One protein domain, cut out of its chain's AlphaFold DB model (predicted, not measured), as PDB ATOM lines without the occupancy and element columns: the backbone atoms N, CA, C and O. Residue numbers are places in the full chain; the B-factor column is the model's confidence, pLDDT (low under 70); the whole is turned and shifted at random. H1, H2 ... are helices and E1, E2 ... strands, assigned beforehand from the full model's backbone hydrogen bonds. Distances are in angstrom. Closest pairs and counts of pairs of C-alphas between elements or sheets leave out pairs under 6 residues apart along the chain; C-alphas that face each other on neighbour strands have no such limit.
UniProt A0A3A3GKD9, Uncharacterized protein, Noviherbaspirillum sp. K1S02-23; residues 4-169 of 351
ATOM      1  N   LYS A   4      40.960 114.085   0.383       92.38
ATOM      2  CA  LYS A   4      41.341 112.676   0.182       92.38
ATOM      3  C   LYS A   4      41.278 111.881   1.480       92.38
ATOM      4  O   LYS A   4      40.608 110.859   1.535       92.38
ATOM      5  N   PHE A   5      41.951 112.357   2.529       93.44
ATOM      6  CA  PHE A   5      41.986 111.634   3.800       93.44
ATOM      7  C   PHE A   5      40.606 111.567   4.459       93.44
ATOM      8  O   PHE A   5      40.232 110.529   4.995       93.44
ATOM      9  N   GLU A   6      39.804 112.628   4.325       91.75
ATOM     10  CA  GLU A   6      38.397 112.608   4.735       91.75
ATOM     11  C   GLU A   6      37.610 111.474   4.066       91.75
ATOM     12  O   GLU A   6      36.855 110.785   4.751       91.75
ATOM     13  N   ARG A   7      37.811 111.238   2.760       93.56
ATOM     14  CA  ARG A   7      37.178 110.120   2.041       93.56
ATOM     15  C   ARG A   7      37.685 108.759   2.512       93.56
ATOM     16  O   ARG A   7      36.868 107.859   2.680       93.56
ATOM     17  N   VAL A   8      38.986 108.623   2.795       95.62
ATOM     18  CA  VAL A   8      39.553 107.384   3.364       95.62
ATOM     19  C   VAL A   8      38.897 107.054   4.701       95.62
ATOM     20  O   VAL A   8      38.383 105.954   4.869       95.62
ATOM     21  N   VAL A   9      38.871 108.009   5.634       95.38
ATOM     22  CA  VAL A   9      38.309 107.811   6.979       95.38
ATOM     23  C   VAL A   9      36.799 107.565   6.920       95.38
ATOM     24  O   VAL A   9      36.302 106.675   7.607       95.38
ATOM     25  N   SER A  10      36.067 108.304   6.081       94.44
ATOM     26  CA  SER A  10      34.621 108.113   5.901       94.44
ATOM     27  C   SER A  10      34.292 106.731   5.322       94.44
ATOM     28  O   SER A  10      33.438 106.022   5.860       94.44
ATOM     29  N   GLY A  11      35.005 106.315   4.268       93.44
ATOM     30  CA  GLY A  11      34.861 104.986   3.673       93.44
ATOM     31  C   GLY A  11      35.192 103.883   4.675       93.44
ATOM     32  O   GLY A  11      34.361 103.006   4.911       93.44
ATOM     33  N   PHE A  12      36.342 104.009   5.349       94.62
ATOM     34  CA  PHE A  12      36.779 103.090   6.397       94.62
ATOM     35  C   PHE A  12      35.709 102.907   7.468       94.62
ATOM     36  O   PHE A  12      35.328 101.777   7.743       94.62
ATOM     37  N   PHE A  13      35.178 103.987   8.045       94.38
ATOM     38  CA  PHE A  13      34.161 103.878   9.090       94.38
ATOM     39  C   PHE A  13      32.829 103.312   8.582       94.38
ATOM     40  O   PHE A  13      32.174 102.546   9.294       94.38
ATOM     41  N   SER A  14      32.446 103.631   7.343       91.25
ATOM     42  CA  SER A  14      31.220 103.111   6.725       91.25
ATOM     43  C   SER A  14      31.271 101.589   6.550       91.25
ATOM     44  O   SER A  14      30.247 100.919   6.678       91.25
ATOM     45  N   GLU A  15      32.459 101.027   6.321       88.50
ATOM     46  CA  GLU A  15      32.679  99.581   6.266       88.50
ATOM     47  C   GLU A  15      32.947  98.972   7.651       88.50
ATOM     48  O   GLU A  15      32.356  97.953   8.006       88.50
ATOM     49  N   ALA A  16      33.764  99.621   8.480       88.25
ATOM     50  CA  ALA A  16      34.158  99.162   9.812       88.25
ATOM     51  C   ALA A  16      32.963  98.943  10.758       88.25
ATOM     52  O   ALA A  16      33.014  98.056  11.613       88.25
ATOM     53  N   LYS A  17      31.857  99.692  10.590       85.81
ATOM     54  CA  LYS A  17      30.614  99.447  11.350       85.81
ATOM     55  C   LYS A  17      29.936  98.115  11.027       85.81
ATOM     56  O   LYS A  17      29.112  97.641  11.800       85.81
ATOM     57  N   THR A  18      30.257  97.528   9.876       81.44
ATOM     58  CA  THR A  18      29.605  96.328   9.332       81.44
ATOM     59  C   THR A  18      30.432  95.056   9.509       81.44
ATOM     60  O   THR A  18      30.055  93.998   9.011       81.44
ATOM     61  N   VAL A  19      31.555  95.111  10.217       79.69
ATOM     62  CA  VAL A  19      32.433  93.953  10.431       79.69
ATOM     63  C   VAL A  19      32.771  93.805  11.903       79.69
ATOM     64  O   VAL A  19      32.606  94.735  12.671       79.69
ATOM     65  N   CYS A  20      33.267  92.654  12.332       76.19
ATOM     66  CA  CYS A  20      33.915  92.507  13.627       76.19
ATOM     67  C   CYS A  20      35.097  91.528  13.480       76.19
ATOM     68  O   CYS A  20      35.071  90.579  12.698       76.19
ATOM     69  N   GLY A  21      36.215  91.805  14.143       74.44
ATOM     70  CA  GLY A  21      37.462  91.090  13.867       74.44
ATOM     71  C   GLY A  21      38.620  91.540  14.743       74.44
ATOM     72  O   GLY A  21      38.421  92.260  15.722       74.44
ATOM     73  N   SER A  22      39.822  91.083  14.415       76.75
ATOM     74  CA  SER A  22      41.079  91.606  14.959       76.75
ATOM     75  C   SER A  22      41.411  92.975  14.356       76.75
ATOM     76  O   SER A  22      40.794  93.400  13.382       76.75
ATOM     77  N   GLU A  23      42.408  93.657  14.923       80.06
ATOM     78  CA  GLU A  23      42.978  94.891  14.362       80.06
ATOM     79  C   GLU A  23      43.456  94.703  12.913       80.06
ATOM     80  O   GLU A  23      43.215  95.583  12.091       80.06
ATOM     81  N   GLY A  24      44.011  93.531  12.570       82.56
ATOM     82  CA  GLY A  24      44.456  93.205  11.210       82.56
ATOM     83  C   GLY A  24      43.351  93.349  10.159       82.56
ATOM     84  O   GLY A  24      43.580  93.932   9.102       82.56
ATOM     85  N   LEU A  25      42.111  92.943  10.468       85.12
ATOM     86  CA  LEU A  25      40.972  93.163   9.565       85.12
ATOM     87  C   LEU A  25      40.701  94.655   9.329       85.12
ATOM     88  O   LEU A  25      40.448  95.072   8.199       85.12
ATOM     89  N   TYR A  26      40.757  95.471  10.384       89.25
ATOM     90  CA  TYR A  26      40.552  96.915  10.264       89.25
ATOM     91  C   TYR A  26      41.694  97.594   9.514       89.25
ATOM     92  O   TYR A  26      41.428  98.505   8.733       89.25
ATOM     93  N   GLN A  27      42.934  97.131   9.684       91.38
ATOM     94  CA  GLN A  27      44.062  97.578   8.870       91.38
ATOM     95  C   GLN A  27      43.834  97.243   7.385       91.38
ATOM     96  O   GLN A  27      43.986  98.131   6.545       91.38
ATOM     97  N   SER A  28      43.356  96.038   7.047       91.88
ATOM     98  CA  SER A  28      43.032  95.673   5.659       91.88
ATOM     99  C   SER A  28      41.912  96.539   5.058       91.88
ATOM    100  O   SER A  28      42.015  96.979   3.910       91.88
ATOM    101  N   ILE A  29      40.860  96.839   5.831       92.62
ATOM    102  CA  ILE A  29      39.767  97.732   5.401       92.62
ATOM    103  C   ILE A  29      40.289  99.157   5.206       92.62
ATOM    104  O   ILE A  29      40.043  99.775   4.169       92.62
ATOM    105  N   PHE A  30      41.044  99.682   6.173       95.38
ATOM    106  CA  PHE A  30      41.628 101.016   6.076       95.38
ATOM    107  C   PHE A  30      42.528 101.128   4.845       95.38
ATOM    108  O   PHE A  30      42.409 102.074   4.067       95.38
ATOM    109  N   TYR A  31      43.374 100.124   4.620       95.12
ATOM    110  CA  TYR A  31      44.235 100.051   3.454       95.12
ATOM    111  C   TYR A  31      43.442 100.023   2.144       95.12
ATOM    112  O   TYR A  31      43.801 100.737   1.206       95.12
ATOM    113  N   HIS A  32      42.336  99.272   2.070       94.38
ATOM    114  CA  HIS A  32      41.474  99.260   0.887       94.38
ATOM    115  C   HIS A  32      40.984 100.671   0.523       94.38
ATOM    116  O   HIS A  32      41.093 101.063  -0.641       94.38
ATOM    117  N   HIS A  33      40.524 101.446   1.509       95.31
ATOM    118  CA  HIS A  33      40.097 102.831   1.294       95.31
ATOM    119  C   HIS A  33      41.269 103.786   1.045       95.31
ATOM    120  O   HIS A  33      41.163 104.696   0.227       95.31
ATOM    121  N   ALA A  34      42.428 103.575   1.670       96.25
ATOM    122  CA  ALA A  34      43.626 104.345   1.346       96.25
ATOM    123  C   ALA A  34      44.017 104.157  -0.131       96.25
ATOM    124  O   ALA A  34      44.337 105.126  -0.817       96.25
ATOM    125  N   ARG A  35      43.910 102.934  -0.665       94.12
ATOM    126  CA  ARG A  35      44.232 102.604  -2.063       94.12
ATOM    127  C   ARG A  35      43.253 103.167  -3.093       94.12
ATOM    128  O   ARG A  35      43.631 103.252  -4.261       94.12
ATOM    129  N   SER A  36      42.041 103.575  -2.703       92.31
ATOM    130  CA  SER A  36      41.137 104.293  -3.614       92.31
ATOM    131  C   SER A  36      41.517 105.767  -3.793       92.31
ATOM    132  O   SER A  36      41.123 106.378  -4.780       92.31
ATOM    133  N   GLU A  37      42.303 106.332  -2.873       95.19
ATOM    134  CA  GLU A  37      42.644 107.763  -2.843       95.19
ATOM    135  C   GLU A  37      44.141 108.048  -3.057       95.19
ATOM    136  O   GLU A  37      44.517 109.122  -3.541       95.19
ATOM    137  N   PHE A  38      45.004 107.088  -2.718       94.31
ATOM    138  CA  PHE A  38      46.460 107.195  -2.761       94.31
ATOM    139  C   PHE A  38      47.075 106.080  -3.620       94.31
ATOM    140  O   PHE A  38      46.638 104.924  -3.621       94.31
ATOM    141  N   ARG A  39      48.133 106.417  -4.367       91.00
ATOM    142  CA  ARG A  39      48.920 105.422  -5.114       91.00
ATOM    143  C   ARG A  39      49.732 104.559  -4.147       91.00
ATOM    144  O   ARG A  39      50.058 105.006  -3.057       91.00
ATOM    145  N   GLN A  40      50.120 103.350  -4.558       86.69
ATOM    146  CA  GLN A  40      50.842 102.423  -3.674       86.69
ATOM    147  C   GLN A  40      52.123 103.028  -3.096       86.69
ATOM    148  O   GLN A  40      52.375 102.920  -1.906       86.69
ATOM    149  N   ASN A  41      52.902 103.728  -3.919       88.50
ATOM    150  CA  ASN A  41      54.140 104.382  -3.489       88.50
ATOM    151  C   ASN A  41      53.921 105.591  -2.559       88.50
ATOM    152  O   ASN A  41      54.893 106.179  -2.100       88.50
ATOM    153  N   GLN A  42      52.670 105.983  -2.321       93.12
ATOM    154  CA  GLN A  42      52.277 107.017  -1.367       93.12
ATOM    155  C   GLN A  42      51.771 106.424  -0.050       93.12
ATOM    156  O   GLN A  42      51.386 107.179   0.834       93.12
ATOM    157  N   ILE A  43      51.723 105.098   0.082       93.25
ATOM    158  CA  ILE A  43      51.229 104.415   1.274       93.25
ATOM    159  C   ILE A  43      52.371 103.570   1.818       93.25
ATOM    160  O   ILE A  43      52.812 102.614   1.184       93.25
ATOM    161  N   ARG A  44      52.841 103.914   3.011       92.06
ATOM    162  CA  ARG A  44      53.765 103.093   3.789       92.06
ATOM    163  C   ARG A  44      52.993 102.463   4.938       92.06
ATOM    164  O   ARG A  44      52.123 103.106   5.523       92.06
ATOM    165  N   ARG A  45      53.288 101.202   5.223       91.62
ATOM    166  CA  ARG A  45      52.658 100.417   6.288       91.62
ATOM    167  C   ARG A  45      53.704 100.008   7.293       91.62
ATOM    168  O   ARG A  45      54.839  99.750   6.892       91.62
ATOM    169  N   GLU A  46      53.306  99.894   8.556       90.50
ATOM    170  CA  GLU A  46      54.190  99.394   9.612       90.50
ATOM    171  C   GLU A  46      55.507 100.205   9.677       90.50
ATOM    172  O   GLU A  46      56.605  99.650   9.802       90.50
ATOM    173  N   GLU A  47      55.387 101.534   9.548       90.81
ATOM    174  CA  GLU A  47      56.508 102.471   9.426       90.81
ATOM    175  C   GLU A  47      57.284 102.555  10.753       90.81
ATOM    176  O   GLU A  47      56.682 102.840  11.793       90.81
ATOM    177  N   PRO A  48      58.618 102.371  10.749       90.69
ATOM    178  CA  PRO A  48      59.425 102.448  11.963       90.69
ATOM    179  C   PRO A  48      59.369 103.816  12.670       90.69
ATOM    180  O   PRO A  48      59.793 104.845  12.133       90.69
ATOM    181  N   ALA A  49      58.957 103.801  13.936       91.06
ATOM    182  CA  ALA A  49      58.873 104.958  14.824       91.06
ATOM    183  C   ALA A  49      59.616 104.692  16.146       91.06
ATOM    184  O   ALA A  49      60.011 103.563  16.448       91.06
ATOM    185  N   GLU A  50      59.837 105.728  16.957       88.56
ATOM    186  CA  GLU A  50      60.400 105.511  18.293       88.56
ATOM    187  C   GLU A  50      59.406 104.697  19.136       88.56
ATOM    188  O   GLU A  50      58.226 105.027  19.211       88.56
ATOM    189  N   GLY A  51      59.861 103.591  19.733       83.19
ATOM    190  CA  GLY A  51      59.002 102.721  20.542       83.19
ATOM    191  C   GLY A  51      58.110 101.748  19.756       83.19
ATOM    192  O   GLY A  51      57.298 101.058  20.378       83.19
ATOM    193  N   GLY A  52      58.256 101.637  18.429       88.69
ATOM    194  CA  GLY A  52      57.561 100.613  17.644       88.69
ATOM    195  C   GLY A  52      57.370 100.971  16.173       88.69
ATOM    196  O   GLY A  52      58.291 101.426  15.500       88.69
ATOM    197  N   LYS A  53      56.165 100.716  15.670       90.75
ATOM    198  CA  LYS A  53      55.755 101.007  14.298       90.75
ATOM    199  C   LYS A  53      54.416 101.728  14.297       90.75
ATOM    200  O   LYS A  53      53.621 101.498  15.207       90.75
ATOM    201  N   VAL A  54      54.209 102.603  13.322       92.56
ATOM    202  CA  VAL A  54      52.921 103.256  13.055       92.56
ATOM    203  C   VAL A  54      52.238 102.519  11.913       92.56
ATOM    204  O   VAL A  54      52.894 102.183  10.923       92.56
ATOM    205  N   ASP A  55      50.938 102.272  12.054       93.25
ATOM    206  CA  ASP A  55      50.196 101.385  11.152       93.25
ATOM    207  C   ASP A  55      50.247 101.869   9.700       93.25
ATOM    208  O   ASP A  55      50.598 101.101   8.801       93.25
ATOM    209  N   PHE A  56      49.963 103.157   9.467       95.12
ATOM    210  CA  PHE A  56      49.968 103.746   8.129       95.12
ATOM    211  C   PHE A  56      50.630 105.120   8.088       95.12
ATOM    212  O   PHE A  56      50.417 105.977   8.944       95.12
ATOM    213  N   VAL A  57      51.364 105.366   7.008       95.31
ATOM    214  CA  VAL A  57      51.831 106.692   6.620       95.31
ATOM    215  C   VAL A  57      51.435 106.956   5.172       95.31
ATOM    216  O   VAL A  57      51.873 106.260   4.258       95.31
ATOM    217  N   LEU A  58      50.598 107.971   4.966       96.00
ATOM    218  CA  LEU A  58      50.099 108.393   3.660       96.00
ATOM    219  C   LEU A  58      50.811 109.679   3.242       96.00
ATOM    220  O   LEU A  58      50.806 110.667   3.974       96.00
ATOM    221  N   GLU A  59      51.423 109.690   2.067       93.81
ATOM    222  CA  GLU A  59      52.184 110.832   1.571       93.81
ATOM    223  C   GLU A  59      51.445 111.546   0.434       93.81
ATOM    224  O   GLU A  59      51.238 110.995  -0.651       93.81
ATOM    225  N   ASP A  60      51.073 112.803   0.668       87.44
ATOM    226  CA  ASP A  60      50.582 113.700  -0.379       87.44
ATOM    227  C   ASP A  60      51.714 114.627  -0.862       87.44
ATOM    228  O   ASP A  60      52.851 114.594  -0.370       87.44
ATOM    229  N   ALA A  61      51.421 115.456  -1.864       84.94
ATOM    230  CA  ALA A  61      52.417 116.349  -2.458       84.94
ATOM    231  C   ALA A  61      53.086 117.274  -1.419       84.94
ATOM    232  O   ALA A  61      54.304 117.449  -1.447       84.94
ATOM    233  N   ASP A  62      52.306 117.817  -0.482       88.81
ATOM    234  CA  ASP A  62      52.708 118.872   0.455       88.81
ATOM    235  C   ASP A  62      52.851 118.408   1.914       88.81
ATOM    236  O   ASP A  62      53.360 119.158   2.743       88.81
ATOM    237  N   ARG A  63      52.406 117.192   2.248       92.44
ATOM    238  CA  ARG A  63      52.304 116.730   3.638       92.44
ATOM    239  C   ARG A  63      52.411 115.219   3.773       92.44
ATOM    240  O   ARG A  63      52.237 114.472   2.811       92.44
ATOM    241  N   VAL A  64      52.621 114.789   5.006       95.12
ATOM    242  CA  VAL A  64      52.559 113.392   5.431       95.12
ATOM    243  C   VAL A  64      51.406 113.240   6.416       95.12
ATOM    244  O   VAL A  64      51.204 114.098   7.269       95.12
ATOM    245  N   ILE A  65      50.640 112.164   6.305       96.31
ATOM    246  CA  ILE A  65      49.572 111.817   7.238       96.31
ATOM    247  C   ILE A  65      49.983 110.524   7.932       96.31
ATOM    248  O   ILE A  65      50.140 109.502   7.268       96.31
ATOM    249  N   ALA A  66      50.187 110.569   9.244       96.38
ATOM    250  CA  ALA A  66      50.527 109.400  10.051       96.38
ATOM    251  C   ALA A  66      49.274 108.918  10.786       96.38
ATOM    252  O   ALA A  66      48.578 109.725  11.398       96.38
ATOM    253  N   VAL A  67      48.978 107.624  10.717       96.81
ATOM    254  CA  VAL A  67      47.748 107.049  11.261       96.81
ATOM    255  C   VAL A  67      48.083 105.856  12.134       96.81
ATOM    256  O   VAL A  67      48.723 104.910  11.680       96.81
ATOM    257  N   GLU A  68      47.588 105.900  13.363       94.44
ATOM    258  CA  GLU A  68      47.471 104.738  14.228       94.44
ATOM    259  C   GLU A  68      45.993 104.337  14.316       94.44
ATOM    260  O   GLU A  68      45.133 105.163  14.635       94.44
ATOM    261  N   LEU A  69      45.697 103.071  14.046       92.50
ATOM    262  CA  LEU A  69      44.374 102.470  14.127       92.50
ATOM    263  C   LEU A  69      44.262 101.637  15.392       92.50
ATOM    264  O   LEU A  69      45.105 100.790  15.657       92.50
ATOM    265  N   LYS A  70      43.166 101.811  16.131       88.62
ATOM    266  CA  LYS A  70      42.829 100.962  17.278       88.62
ATOM    267  C   LYS A  70      41.429 100.415  17.135       88.62
ATOM    268  O   LYS A  70      40.438 101.139  17.210       88.62
ATOM    269  N   ALA A  71      41.351  99.110  16.927       84.88
ATOM    270  CA  ALA A  71      40.094  98.422  16.704       84.88
ATOM    271  C   ALA A  71      40.198  96.947  17.111       84.88
ATOM    272  O   ALA A  71      41.268  96.424  17.419       84.88
ATOM    273  N   GLY A  72      39.064  96.256  17.098       72.88
ATOM    274  CA  GLY A  72      39.030  94.801  17.194       72.88
ATOM    275  C   GLY A  72      38.701  94.216  18.570       72.88
ATOM    276  O   GLY A  72      38.756  94.877  19.606       72.88
ATOM    277  N   ALA A  73      38.247  92.958  18.535       58.62
ATOM    278  CA  ALA A  73      37.460  92.316  19.599       58.62
ATOM    279  C   ALA A  73      38.266  91.420  20.527       58.62
ATOM    280  O   ALA A  73      37.866  91.149  21.659       58.62
ATOM    281  N   ASN A  74      39.375  90.902  20.009       55.12
ATOM    282  CA  ASN A  74      40.073  89.784  20.615       55.12
ATOM    283  C   ASN A  74      41.288  90.259  21.409       55.12
ATOM    284  O   ASN A  74      41.906  91.270  21.089       55.12
ATOM    285  N   GLY A  75      41.636  89.498  22.449       48.44
ATOM    286  CA  GLY A  75      42.694  89.772  23.429       48.44
ATOM    287  C   GLY A  75      44.138  89.815  22.899       48.44
ATOM    288  O   GLY A  75      45.057  89.490  23.648       48.44
ATOM    289  N   HIS A  76      44.362  90.220  21.649       49.75
ATOM    290  CA  HIS A  76      45.669  90.654  21.160       49.75
ATOM    291  C   HIS A  76      46.076  91.961  21.840       49.75
ATOM    292  O   HIS A  76      45.222  92.770  22.197       49.75
ATOM    293  N   ARG A  77      47.385  92.172  22.029       45.75
ATOM    294  CA  ARG A  77      47.967  93.304  22.782       45.75
ATOM    295  C   ARG A  77      47.443  94.694  22.381       45.75
ATOM    296  O   ARG A  77      47.556  95.597  23.201       45.75
ATOM    297  N   ASN A  78      46.847  94.834  21.198       51.84
ATOM    298  CA  ASN A  78      46.463  96.115  20.614       51.84
ATOM    299  C   ASN A  78      44.945  96.367  20.535       51.84
ATOM    300  O   ASN A  78      44.542  97.463  20.167       51.84
ATOM    301  N   SER A  79      44.080  95.415  20.920       65.12
ATOM    302  CA  SER A  79      42.633  95.673  20.869       65.12
ATOM    303  C   SER A  79      42.229  96.810  21.800       65.12
ATOM    304  O   SER A  79      42.815  97.002  22.866       65.12
ATOM    305  N   LEU A  80      41.163  97.524  21.442       68.94
ATOM    306  CA  LEU A  80      40.649  98.638  22.237       68.94
ATOM    307  C   LEU A  80      40.328  98.237  23.694       68.94
ATOM    308  O   LEU A  80      40.544  99.006  24.632       68.94
ATOM    309  N   ALA A  81      39.851  97.004  23.898       64.94
ATOM    310  CA  ALA A  81      39.614  96.441  25.225       64.94
ATOM    311  C   ALA A  81      40.917  96.274  26.026       64.94
ATOM    312  O   ALA A  81      40.986  96.686  27.184       64.94
ATOM    313  N   ASN A  82      41.954  95.709  25.403       67.06
ATOM    314  CA  ASN A  82      43.251  95.510  26.041       67.06
ATOM    315  C   ASN A  82      43.988  96.830  26.270       67.06
ATOM    316  O   ASN A  82      44.625  96.985  27.305       67.06
ATOM    317  N   MET A  83      43.855  97.795  25.358       72.19
ATOM    318  CA  MET A  83      44.410  99.144  25.491       72.19
ATOM    319  C   MET A  83      43.996  99.790  26.814       72.19
ATOM    320  O   MET A  83      44.857 100.272  27.547       72.19
ATOM    321  N   LYS A  84      42.705  99.723  27.178       69.38
ATOM    322  CA  LYS A  84      42.221 100.226  28.477       69.38
ATOM    323  C   LYS A  84      42.883  99.529  29.666       69.38
ATOM    324  O   LYS A  84      43.182 100.177  30.664       69.38
ATOM    325  N   GLU A  85      43.111  98.221  29.567       66.81
ATOM    326  CA  GLU A  85      43.749  97.434  30.627       66.81
ATOM    327  C   GLU A  85      45.233  97.807  30.800       66.81
ATOM    328  O   GLU A  85      45.719  97.974  31.924       66.81
ATOM    329  N   VAL A  86      45.963  97.966  29.691       69.38
ATOM    330  CA  VAL A  86      47.416  98.206  29.699       69.38
ATOM    331  C   VAL A  86      47.807  99.685  29.754       69.38
ATOM    332  O   VAL A  86      48.982  99.985  29.968       69.38
ATOM    333  N   GLU A  87      46.846 100.601  29.631       75.38
ATOM    334  CA  GLU A  87      47.029 102.049  29.801       75.38
ATOM    335  C   GLU A  87      47.713 102.373  31.138       75.38
ATOM    336  O   GLU A  87      48.688 103.119  31.181       75.38
ATOM    337  N   SER A  88      47.283 101.717  32.222       68.75
ATOM    338  CA  SER A  88      47.881 101.856  33.563       68.75
ATOM    339  C   SER A  88      49.364 101.458  33.634       68.75
ATOM    340  O   SER A  88      50.060 101.817  34.580       68.75
ATOM    341  N   LYS A  89      49.857 100.721  32.632       69.06
ATOM    342  CA  LYS A  89      51.241 100.244  32.507       69.06
ATOM    343  C   LYS A  89      52.040 101.038  31.466       69.06
ATOM    344  O   LYS A  89      53.127 100.599  31.094       69.06
ATOM    345  N   GLY A  90      51.498 102.149  30.959       68.44
ATOM    346  CA  GLY A  90      52.150 103.003  29.962       68.44
ATOM    347  C   GLY A  90      52.281 102.369  28.574       68.44
ATOM    348  O   GLY A  90      53.138 102.780  27.806       68.44
ATOM    349  N   LYS A  91      51.475 101.344  28.260       71.06
ATOM    350  CA  LYS A  91      51.486 100.634  26.962       71.06
ATOM    351  C   LYS A  91      50.156 100.746  26.207       71.06
ATOM    352  O   LYS A  91      49.901  99.949  25.310       71.06
ATOM    353  N   GLY A  92      49.289 101.658  26.645       77.94
ATOM    354  CA  GLY A  92      47.998 101.949  26.022       77.94
ATOM    355  C   GLY A  92      48.099 103.072  24.986       77.94
ATOM    356  O   GLY A  92      49.167 103.303  24.423       77.94
ATOM    357  N   LEU A  93      47.011 103.814  24.784       82.19
ATOM    358  CA  LEU A  93      46.907 104.850  23.750       82.19
ATOM    359  C   LEU A  93      47.960 105.953  23.889       82.19
ATOM    360  O   LEU A  93      48.399 106.518  22.892       82.19
ATOM    361  N   GLN A  94      48.410 106.247  25.111       84.88
ATOM    362  CA  GLN A  94      49.479 107.223  25.328       84.88
ATOM    363  C   GLN A  94      50.804 106.811  24.664       84.88
ATOM    364  O   GLN A  94      51.531 107.674  24.174       84.88
ATOM    365  N   HIS A  95      51.109 105.507  24.621       86.56
ATOM    366  CA  HIS A  95      52.283 104.983  23.912       86.56
ATOM    367  C   HIS A  95      52.148 105.198  22.407       86.56
ATOM    368  O   HIS A  95      53.100 105.613  21.752       86.56
ATOM    369  N   ASP A  96      50.957 104.971  21.855       88.75
ATOM    370  CA  ASP A  96      50.731 105.150  20.424       88.75
ATOM    371  C   ASP A  96      50.758 106.618  19.990       88.75
ATOM    372  O   ASP A  96      51.335 106.944  18.953       88.75
ATOM    373  N   LEU A  97      50.236 107.522  20.823       89.56
ATOM    374  CA  LEU A  97      50.389 108.963  20.612       89.56
ATOM    375  C   LEU A  97      51.872 109.374  20.600       89.56
ATOM    376  O   LEU A  97      52.292 110.131  19.726       89.56
ATOM    377  N   ALA A  98      52.694 108.802  21.486       88.56
ATOM    378  CA  ALA A  98      54.134 109.055  21.490       88.56
ATOM    379  C   ALA A  98      54.824 108.555  20.203       88.56
ATOM    380  O   ALA A  98      55.685 109.259  19.664       88.56
ATOM    381  N   LYS A  99      54.418 107.392  19.660       91.25
ATOM    382  CA  LYS A  99      54.905 106.902  18.354       91.25
ATOM    383  C   LYS A  99      54.592 107.905  17.242       91.25
ATOM    384  O   LYS A  99      55.503 108.293  16.507       91.25
ATOM    385  N   LEU A 100      53.338 108.356  17.148       92.25
ATOM    386  CA  LEU A 100      52.896 109.340  16.154       92.25
ATOM    387  C   LEU A 100      53.675 110.653  16.273       92.25
ATOM    388  O   LEU A 100      54.168 111.183  15.277       92.25
ATOM    389  N   HIS A 101      53.859 111.144  17.496       89.50
ATOM    390  CA  HIS A 101      54.616 112.362  17.750       89.50
ATOM    391  C   HIS A 101      56.104 112.223  17.371       89.50
ATOM    392  O   HIS A 101      56.711 113.161  16.851       89.50
ATOM    393  N   SER A 102      56.706 111.039  17.539       89.38
ATOM    394  CA  SER A 102      58.091 110.793  17.106       89.38
ATOM    395  C   SER A 102      58.277 110.913  15.584       89.38
ATOM    396  O   SER A 102      59.311 111.408  15.128       89.38
ATOM    397  N   LEU A 103      57.269 110.527  14.787       89.19
ATOM    398  CA  LEU A 103      57.301 110.687  13.329       89.19
ATOM    399  C   LEU A 103      57.240 112.158  12.916       89.19
ATOM    400  O   LEU A 103      57.965 112.555  12.000       89.19
ATOM    401  N   GLN A 104      56.442 112.975  13.614       86.50
ATOM    402  CA  GLN A 104      56.336 114.415  13.345       86.50
ATOM    403  C   GLN A 104      57.708 115.100  13.384       86.50
ATOM    404  O   GLN A 104      58.023 115.904  12.511       86.50
ATOM    405  N   ARG A 105      58.567 114.723  14.340       84.62
ATOM    406  CA  ARG A 105      59.905 115.317  14.520       84.62
ATOM    407  C   ARG A 105      60.926 114.918  13.450       84.62
ATOM    408  O   ARG A 105      61.954 115.574  13.323       84.62
ATOM    409  N   ARG A 106      60.691 113.815  12.732       85.62
ATOM    410  CA  ARG A 106      61.654 113.222  11.781       85.62
ATOM    411  C   ARG A 106      61.334 113.528  10.319       85.62
ATOM    412  O   ARG A 106      62.178 113.299   9.457       85.62
ATOM    413  N   SER A 107      60.125 113.998  10.033       85.12
ATOM    414  CA  SER A 107      59.677 114.282   8.672       85.12
ATOM    415  C   SER A 107      60.189 115.635   8.176       85.12
ATOM    416  O   SER A 107      60.172 116.625   8.899       85.12
ATOM    417  N   SER A 108      60.595 115.695   6.906       86.06
ATOM    418  CA  SER A 108      60.930 116.946   6.208       86.06
ATOM    419  C   SER A 108      59.700 117.702   5.687       86.06
ATOM    420  O   SER A 108      59.810 118.858   5.285       86.06
ATOM    421  N   LYS A 109      58.530 117.054   5.688       91.25
ATOM    422  CA  LYS A 109      57.223 117.631   5.346       91.25
ATOM    423  C   LYS A 109      56.369 117.805   6.609       91.25
ATOM    424  O   LYS A 109      56.517 116.995   7.528       91.25
ATOM    425  N   PRO A 110      55.427 118.768   6.638       92.31
ATOM    426  CA  PRO A 110      54.411 118.844   7.685       92.31
ATOM    427  C   PRO A 110      53.701 117.498   7.877       92.31
ATOM    428  O   PRO A 110      53.295 116.871   6.894       92.31
ATOM    429  N   VAL A 111      53.561 117.064   9.133       94.00
ATOM    430  CA  VAL A 111      52.924 115.788   9.492       94.00
ATOM    431  C   VAL A 111      51.586 116.042  10.174       94.00
ATOM    432  O   VAL A 111      51.521 116.720  11.195       94.00
ATOM    433  N   GLU A 112      50.523 115.467   9.625       94.25
ATOM    434  CA  GLU A 112      49.193 115.416  10.228       94.25
ATOM    435  C   GLU A 112      49.019 114.040  10.892       94.25
ATOM    436  O   GLU A 112      48.921 113.026  10.202       94.25
ATOM    437  N   SER A 113      49.016 113.986  12.225       95.56
ATOM    438  CA  SER A 113      48.888 112.724  12.969       95.56
ATOM    439  C   SER A 113      47.436 112.429  13.324       95.56
ATOM    440  O   SER A 113      46.699 113.333  13.726       95.56
ATOM    441  N   TRP A 114      47.043 111.162  13.221       96.19
ATOM    442  CA  TRP A 114      45.696 110.679  13.491       96.19
ATOM    443  C   TRP A 114      45.713 109.422  14.351       96.19
ATOM    444  O   TRP A 114      46.307 108.415  13.977       96.19
ATOM    445  N   LEU A 115      44.986 109.466  15.462       94.75
ATOM    446  CA  LEU A 115      44.553 108.279  16.185       94.75
ATOM    447  C   LEU A 115      43.113 107.962  15.767       94.75
ATOM    448  O   LEU A 115      42.213 108.779  15.969       94.75
ATOM    449  N   VAL A 116      42.895 106.797  15.166       95.25
ATOM    450  CA  VAL A 116      41.611 106.379  14.589       95.25
ATOM    451  C   VAL A 116      41.102 105.146  15.331       95.25
ATOM    452  O   VAL A 116      41.683 104.070  15.233       95.25
ATOM    453  N   CYS A 117      39.997 105.288  16.058       93.19
ATOM    454  CA  CYS A 117      39.432 104.228  16.887       93.19
ATOM    455  C   CYS A 117      38.083 103.725  16.361       93.19
ATOM    456  O   CYS A 117      37.214 104.519  15.990       93.19
ATOM    457  N   VAL A 118      37.895 102.403  16.383       90.31
ATOM    458  CA  VAL A 118      36.598 101.754  16.143       90.31
ATOM    459  C   VAL A 118      36.227 100.891  17.337       90.31
ATOM    460  O   VAL A 118      36.924  99.936  17.688       90.31
ATOM    461  N   ASP A 119      35.066 101.188  17.898       86.50
ATOM    462  CA  ASP A 119      34.546 100.532  19.080       86.50
ATOM    463  C   ASP A 119      33.538  99.463  18.724       86.50
ATOM    464  O   ASP A 119      32.562  99.700  18.013       86.50
ATOM    465  N   LEU A 120      33.713  98.291  19.318       79.12
ATOM    466  CA  LEU A 120      32.844  97.140  19.133       79.12
ATOM    467  C   LEU A 120      31.704  97.170  20.147       79.12
ATOM    468  O   LEU A 120      31.542  96.267  20.972       79.12
ATOM    469  N   ALA A 121      30.927  98.251  20.112       77.69
ATOM    470  CA  ALA A 121      29.911  98.531  21.118       77.69
ATOM    471  C   ALA A 121      28.861  97.421  21.226       77.69
ATOM    472  O   ALA A 121      28.421  97.100  22.332       77.69
ATOM    473  N   ALA A 122      28.519  96.764  20.116       73.38
ATOM    474  CA  ALA A 122      27.595  95.641  20.162       73.38
ATOM    475  C   ALA A 122      28.151  94.455  20.999       73.38
ATOM    476  O   ALA A 122      27.363  93.730  21.597       73.38
ATOM    477  N   LEU A 123      29.476  94.313  21.164       70.81
ATOM    478  CA  LEU A 123      30.147  93.296  21.989       70.81
ATOM    479  C   LEU A 123      30.309  93.742  23.448       70.81
ATOM    480  O   LEU A 123      30.911  93.034  24.262       70.81
ATOM    481  N   GLY A 124      29.810  94.931  23.786       74.56
ATOM    482  CA  GLY A 124      30.049  95.574  25.073       74.56
ATOM    483  C   GLY A 124      31.475  96.109  25.229       74.56
ATOM    484  O   GLY A 124      31.898  96.368  26.354       74.56
ATOM    485  N   ILE A 125      32.226  96.263  24.133       77.38
ATOM    486  CA  ILE A 125      33.550  96.895  24.128       77.38
ATOM    487  C   ILE A 125      33.379  98.291  23.535       77.38
ATOM    488  O   ILE A 125      33.375  98.460  22.319       77.38
ATOM    489  N   ALA A 126      33.208  99.284  24.403       79.81
ATOM    490  CA  ALA A 126      33.037 100.673  23.998       79.81
ATOM    491  C   ALA A 126      33.731 101.639  24.961       79.81
ATOM    492  O   ALA A 126      33.949 101.339  26.141       79.81
ATOM    493  N   PHE A 127      34.064 102.815  24.461       85.81
ATOM    494  CA  PHE A 127      34.492 103.993  25.175       85.81
ATOM    495  C   PHE A 127      33.274 104.624  25.820       85.81
ATOM    496  O   PHE A 127      32.251 104.895  25.190       85.81
ATOM    497  N   PHE A 128      33.395 104.864  27.117       85.94
ATOM    498  CA  PHE A 128      32.473 105.737  27.804       85.94
ATOM    499  C   PHE A 128      32.773 107.178  27.410       85.94
ATOM    500  O   PHE A 128      33.854 107.513  26.922       85.94
ATOM    501  N   ARG A 129      31.829 108.071  27.695       88.75
ATOM    502  CA  ARG A 129      32.017 109.505  27.463       88.75
ATOM    503  C   ARG A 129      33.309 110.043  28.096       88.75
ATOM    504  O   ARG A 129      34.012 110.811  27.453       88.75
ATOM    505  N   SER A 130      33.644 109.594  29.305       88.88
ATOM    506  CA  SER A 130      34.885 109.972  29.991       88.88
ATOM    507  C   SER A 130      36.144 109.488  29.268       88.88
ATOM    508  O   SER A 130      37.162 110.171  29.306       88.88
ATOM    509  N   ASP A 131      36.086 108.334  28.595       87.50
ATOM    510  CA  ASP A 131      37.204 107.838  27.785       87.50
ATOM    511  C   ASP A 131      37.401 108.728  26.556       87.50
ATOM    512  O   ASP A 131      38.524 109.127  26.257       87.50
ATOM    513  N   LEU A 132      36.308 109.099  25.878       90.31
ATOM    514  CA  LEU A 132      36.354 110.012  24.735       90.31
ATOM    515  C   LEU A 132      36.916 111.378  25.128       90.31
ATOM    516  O   LEU A 132      37.776 111.907  24.431       90.31
ATOM    517  N   GLU A 133      36.466 111.940  26.250       91.38
ATOM    518  CA  GLU A 133      36.978 113.209  26.782       91.38
ATOM    519  C   GLU A 133      38.473 113.103  27.126       91.38
ATOM    520  O   GLU A 133      39.260 113.945  26.695       91.38
ATOM    521  N   LYS A 134      38.890 112.024  27.804       89.25
ATOM    522  CA  LYS A 134      40.298 111.765  28.135       89.25
ATOM    523  C   LYS A 134      41.175 111.660  26.882       89.25
ATOM    524  O   LYS A 134      42.178 112.362  26.782       89.25
ATOM    525  N   TYR A 135      40.840 110.771  25.947       89.00
ATOM    526  CA  TYR A 135      41.716 110.465  24.812       89.00
ATOM    527  C   TYR A 135      41.682 111.536  23.724       89.00
ATOM    528  O   TYR A 135      42.715 111.785  23.104       89.00
ATOM    529  N   SER A 136      40.556 112.232  23.533       92.94
ATOM    530  CA  SER A 136      40.533 113.421  22.671       92.94
ATOM    531  C   SER A 136      41.378 114.560  23.248       92.94
ATOM    532  O   SER A 136      42.109 115.198  22.490       92.94
ATOM    533  N   GLY A 137      41.349 114.772  24.571       92.56
ATOM    534  CA  GLY A 137      42.220 115.728  25.260       92.56
ATOM    535  C   GLY A 137      43.701 115.383  25.100       92.56
ATOM    536  O   GLY A 137      44.465 116.194  24.587       92.56
ATOM    537  N   LEU A 138      44.086 114.143  25.424       90.50
ATOM    538  CA  LEU A 138      45.467 113.663  25.274       90.50
ATOM    539  C   LEU A 138      45.983 113.749  23.834       90.50
ATOM    540  O   LEU A 138      47.146 114.088  23.621       90.50
ATOM    541  N   SER A 139      45.136 113.430  22.851       92.31
ATOM    542  CA  SER A 139      45.507 113.545  21.437       92.31
ATOM    543  C   SER A 139      45.759 115.005  21.069       92.31
ATOM    544  O   SER A 139      46.775 115.317  20.454       92.31
ATOM    545  N   ASN A 140      44.884 115.914  21.511       91.94
ATOM    546  CA  ASN A 140      45.031 117.343  21.264       91.94
ATOM    547  C   ASN A 140      46.308 117.926  21.892       91.94
ATOM    548  O   ASN A 140      47.001 118.695  21.232       91.94
ATOM    549  N   ASP A 141      46.646 117.525  23.121       90.56
ATOM    550  CA  ASP A 141      47.870 117.961  23.813       90.56
ATOM    551  C   ASP A 141      49.154 117.512  23.091       90.56
ATOM    552  O   ASP A 141      50.208 118.123  23.256       90.56
ATOM    553  N   GLN A 142      49.069 116.460  22.269       89.56
ATOM    554  CA  GLN A 142      50.162 115.936  21.440       89.56
ATOM    555  C   GLN A 142      50.003 116.284  19.952       89.56
ATOM    556  O   GLN A 142      50.524 115.573  19.090       89.56
ATOM    557  N   GLU A 143      49.243 117.339  19.633       91.81
ATOM    558  CA  GLU A 143      49.011 117.817  18.260       91.81
ATOM    559  C   GLU A 143      48.547 116.702  17.300       91.81
ATOM    560  O   GLU A 143      48.872 116.673  16.111       91.81
ATOM    561  N   THR A 144      47.786 115.749  17.835       94.50
ATOM    562  CA  THR A 144      47.259 114.590  17.125       94.50
ATOM    563  C   THR A 144      45.745 114.713  17.022       94.50
ATOM    564  O   THR A 144      45.042 114.987  17.995       94.50
ATOM    565  N   SER A 145      45.223 114.520  15.815       95.88
ATOM    566  CA  SER A 145      43.783 114.470  15.591       95.88
ATOM    567  C   SER A 145      43.233 113.124  16.051       95.88
ATOM    568  O   SER A 145      43.887 112.091  15.924       95.88
ATOM    569  N   PHE A 146      42.011 113.127  16.569       95.69
ATOM    570  CA  PHE A 146      41.346 111.919  17.045       95.69
ATOM    571  C   PHE A 146      40.093 111.657  16.216       95.69
ATOM    572  O   PHE A 146      39.295 112.569  16.000       95.69
ATOM    573  N   ALA A 147      39.909 110.428  15.749       96.06
ATOM    574  CA  ALA A 147      38.709 109.984  15.055       96.06
ATOM    575  C   ALA A 147      38.138 108.752  15.754       96.06
ATOM    576  O   ALA A 147      38.881 107.864  16.159       96.06
ATOM    577  N   TYR A 148      36.820 108.695  15.884       95.19
ATOM    578  CA  TYR A 148      36.142 107.657  16.644       95.19
ATOM    579  C   TYR A 148      34.823 107.266  15.991       95.19
ATOM    580  O   TYR A 148      34.025 108.134  15.625       95.19
ATOM    581  N   LEU A 149      34.561 105.966  15.947       93.69
ATOM    582  CA  LEU A 149      33.269 105.400  15.596       93.69
ATOM    583  C   LEU A 149      32.868 104.340  16.625       93.69
ATOM    584  O   LEU A 149      33.596 103.374  16.834       93.69
ATOM    585  N   SER A 150      31.657 104.455  17.169       89.81
ATOM    586  CA  SER A 150      30.953 103.314  17.760       89.81
ATOM    587  C   SER A 150      30.233 102.552  16.652       89.81
ATOM    588  O   SER A 150      29.509 103.151  15.863       89.81
ATOM    589  N   GLN A 151      30.398 101.229  16.588       84.88
ATOM    590  CA  GLN A 151      29.728 100.393  15.580       84.88
ATOM    591  C   GLN A 151      28.201 100.527  15.546       84.88
ATOM    592  O   GLN A 151      27.583 100.226  14.527       84.88
ATOM    593  N   LEU A 152      27.595 100.947  16.657       83.50
ATOM    594  CA  LEU A 152      26.153 101.144  16.772       83.50
ATOM    595  C   LEU A 152      25.687 102.511  16.251       83.50
ATOM    596  O   LEU A 152      24.482 102.740  16.164       83.50
ATOM    597  N   ASP A 153      26.614 103.400  15.904       89.62
ATOM    598  CA  ASP A 153      26.309 104.771  15.525       89.62
ATOM    599  C   ASP A 153      26.214 104.904  13.990       89.62
ATOM    600  O   ASP A 153      26.852 104.191  13.205       89.62
ATOM    601  N   ASP A 154      25.404 105.860  13.538       90.69
ATOM    602  CA  ASP A 154      25.300 106.253  12.123       90.69
ATOM    603  C   ASP A 154      26.211 107.433  11.762       90.69
ATOM    604  O   ASP A 154      26.248 107.889  10.616       90.69
ATOM    605  N   GLU A 155      26.973 107.915  12.740       94.69
ATOM    606  CA  GLU A 155      27.902 109.023  12.605       94.69
ATOM    607  C   GLU A 155      29.234 108.661  13.258       94.69
ATOM    608  O   GLU A 155      29.270 108.044  14.323       94.69
ATOM    609  N   TYR A 156      30.334 109.094  12.650       95.25
ATOM    610  CA  TYR A 156      31.638 109.092  13.300       95.25
ATOM    611  C   TYR A 156      31.991 110.499  13.768       95.25
ATOM    612  O   TYR A 156      31.484 111.508  13.265       95.25
ATOM    613  N   GLN A 157      32.870 110.577  14.756       96.25
ATOM    614  CA  GLN A 157      33.269 111.823  15.386       96.25
ATOM    615  C   GLN A 157      34.754 112.068  15.170       96.25
ATOM    616  O   GLN A 157      35.560 111.142  15.198       96.25
ATOM    617  N   THR A 158      35.117 113.330  14.974       96.81
ATOM    618  CA  THR A 158      36.511 113.759  14.858       96.81
ATOM    619  C   THR A 158      36.782 114.937  15.775       96.81
ATOM    620  O   THR A 158      35.962 115.856  15.834       96.81
ATOM    621  N   TRP A 159      37.948 114.959  16.406       96.31
ATOM    622  CA  TRP A 159      38.490 116.084  17.152       96.31
ATOM    623  C   TRP A 159      39.762 116.547  16.453       96.31
ATOM    624  O   TRP A 159      40.753 115.821  16.410       96.31
ATOM    625  N   VAL A 160      39.712 117.749  15.889       94.69
ATOM    626  CA  VAL A 160      40.840 118.373  15.189       94.69
ATOM    627  C   VAL A 160      41.104 119.709  15.859       94.69
ATOM    628  O   VAL A 160      40.191 120.533  15.927       94.69
ATOM    629  N   ALA A 161      42.320 119.911  16.375       91.00
ATOM    630  CA  ALA A 161      42.675 121.088  17.177       91.00
ATOM    631  C   ALA A 161      41.626 121.377  18.276       91.00
ATOM    632  O   ALA A 161      41.080 122.476  18.379       91.00
ATOM    633  N   GLY A 162      41.236 120.330  19.010       87.62
ATOM    634  CA  GLY A 162      40.253 120.382  20.095       87.62
ATOM    635  C   GLY A 162      38.794 120.532  19.650       87.62
ATOM    636  O   GLY A 162      37.881 120.362  20.459       87.62
ATOM    637  N   LYS A 163      38.526 120.802  18.366       94.25
ATOM    638  CA  LYS A 163      37.165 120.985  17.857       94.25
ATOM    639  C   LYS A 163      36.533 119.654  17.463       94.25
ATOM    640  O   LYS A 163      36.956 119.016  16.499       94.25
ATOM    641  N   ARG A 164      35.454 119.290  18.161       95.88
ATOM    642  CA  ARG A 164      34.619 118.126  17.839       95.88
ATOM    643  C   ARG A 164      33.707 118.408  16.644       95.88
ATOM    644  O   ARG A 164      33.027 119.429  16.601       95.88
ATOM    645  N   THR A 165      33.660 117.469  15.706       95.69
ATOM    646  CA  THR A 165      32.733 117.449  14.566       95.69
ATOM    647  C   THR A 165      32.143 116.047  14.437       95.69
ATOM    648  O   THR A 165      32.873 115.073  14.603       95.69
ATOM    649  N   ALA A 166      30.846 115.942  14.148       95.50
ATOM    650  CA  ALA A 166      30.181 114.684  13.811       95.50
ATOM    651  C   ALA A 166      29.909 114.638  12.303       95.50
ATOM    652  O   ALA A 166      29.588 115.666  11.698       95.50
ATOM    653  N   ARG A 167      30.078 113.467  11.693       94.44
ATOM    654  CA  ARG A 167      29.907 113.251  10.254       94.44
ATOM    655  C   ARG A 167      29.082 111.992  10.032       94.44
ATOM    656  O   ARG A 167      29.408 110.940  10.580       94.44
ATOM    657  N   LYS A 168      28.031 112.103   9.220       93.81
ATOM    658  CA  LYS A 168      27.203 110.961   8.827       93.81
ATOM    659  C   LYS A 168      28.003 109.983   7.986       93.81
ATOM    660  O   LYS A 168      28.769 110.400   7.119       93.81
ATOM    661  N   LEU A 169      27.787 108.703   8.246       90.00
ATOM    662  CA  LEU A 169      28.328 107.638   7.420       90.00
ATOM    663  C   LEU A 169      27.535 107.530   6.125       90.00
ATOM    664  O   LEU A 169      26.311 107.684   6.105       90.00
TER     665      LEU A 169
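Overview. This is residues 4 to 169 of the 351 residues of an uncharacterized protein of Noviherbaspirillum sp. K1S02-23 (UniProt A0A3A3GKD9). A strongly twisted sheet of seven strands makes the middle of three layers, with the hairpin of H1 and H2 over one face and H4 and H5 over the other. The sheet curls round H4, and H3 only grazes it. The 166 printed residues hold five named helices and seven named strands, in the order H1 H2 E1 E2 E3 H3 H4 E4 H5 E5 E6 E7, class mixed. The mixed sheet runs E1 E2 E3 E4 E5 E6 E7, parallel from E3 to E5 and otherwise antiparallel. The whole is compact, radius of gyration of the C-alphas 14.5 A, spans 41 by 34 by 30 A.

Arrangement. Start at H1, residues 4 to 16, which touches H2, residues 23 to 37; their closest C-alphas, of Val 8 and His 33, are 5.0 A apart. Next comes a meander, each strand the antiparallel neighbour of the one before: E1, residues 43 to 49, E2, 52 to 59, and E3, 64 to 70; N 44 and O 57, and N 58 and O 65, are both 2.8 A apart, within hydrogen-bond range. H2 is over E3, height over the sheet 7.8 A. H3, residues 80 to 89, only just touches H4, residues 93 to 106, and only at the corner, with 3 pairs of C-alphas within 8 A, the closest Met 83 and Leu 93 at 6.5 A. E4, residues 111 to 119, is parallel to E3, with N 114 and O 66 2.8 A apart. H5, residues 129 to 141, leads to E5, residues 144 to 150, parallel to E4, with N 117 and O 147 2.8 A apart. E3, H3 H4, E4 and E4, H5, E5 are strand-helix-strand units, parallel neighbours joined through helices, with right-handed crossovers. E6, residues 155 to 160, and E7, 163 to 168, complete the meander E5 E6 E7; N 148 and O 157 are 2.8 A apart, N 158 and O 165 2.9 A. H5 is over E5 and E6, height 9.2 A; H1 is over E5 on the opposite face, height 6.0 A. Every O i to N i+4 pair is within range in H1 and H5, against 10 of 11 in H2, 3 of 6 in H3 and 9 of 10 in H4.

Along the chain. Find C-alpha 4 at (41.341, 112.676, 0.182), where H1 begins. H2 is 21.5 A long, H4 20.8 A and E4 25.7 A. E7 ends at C-alpha 168, (27.203, 110.961, 8.827).

Size, cuts and confidence. The farthest C-alphas, of Ser 108 and Gly 124, are 42.0 A apart. The printed part has no cut and no long link. Look for pLDDT under 70 at residues 73 to 82, 84 to 86 and 88 to 90.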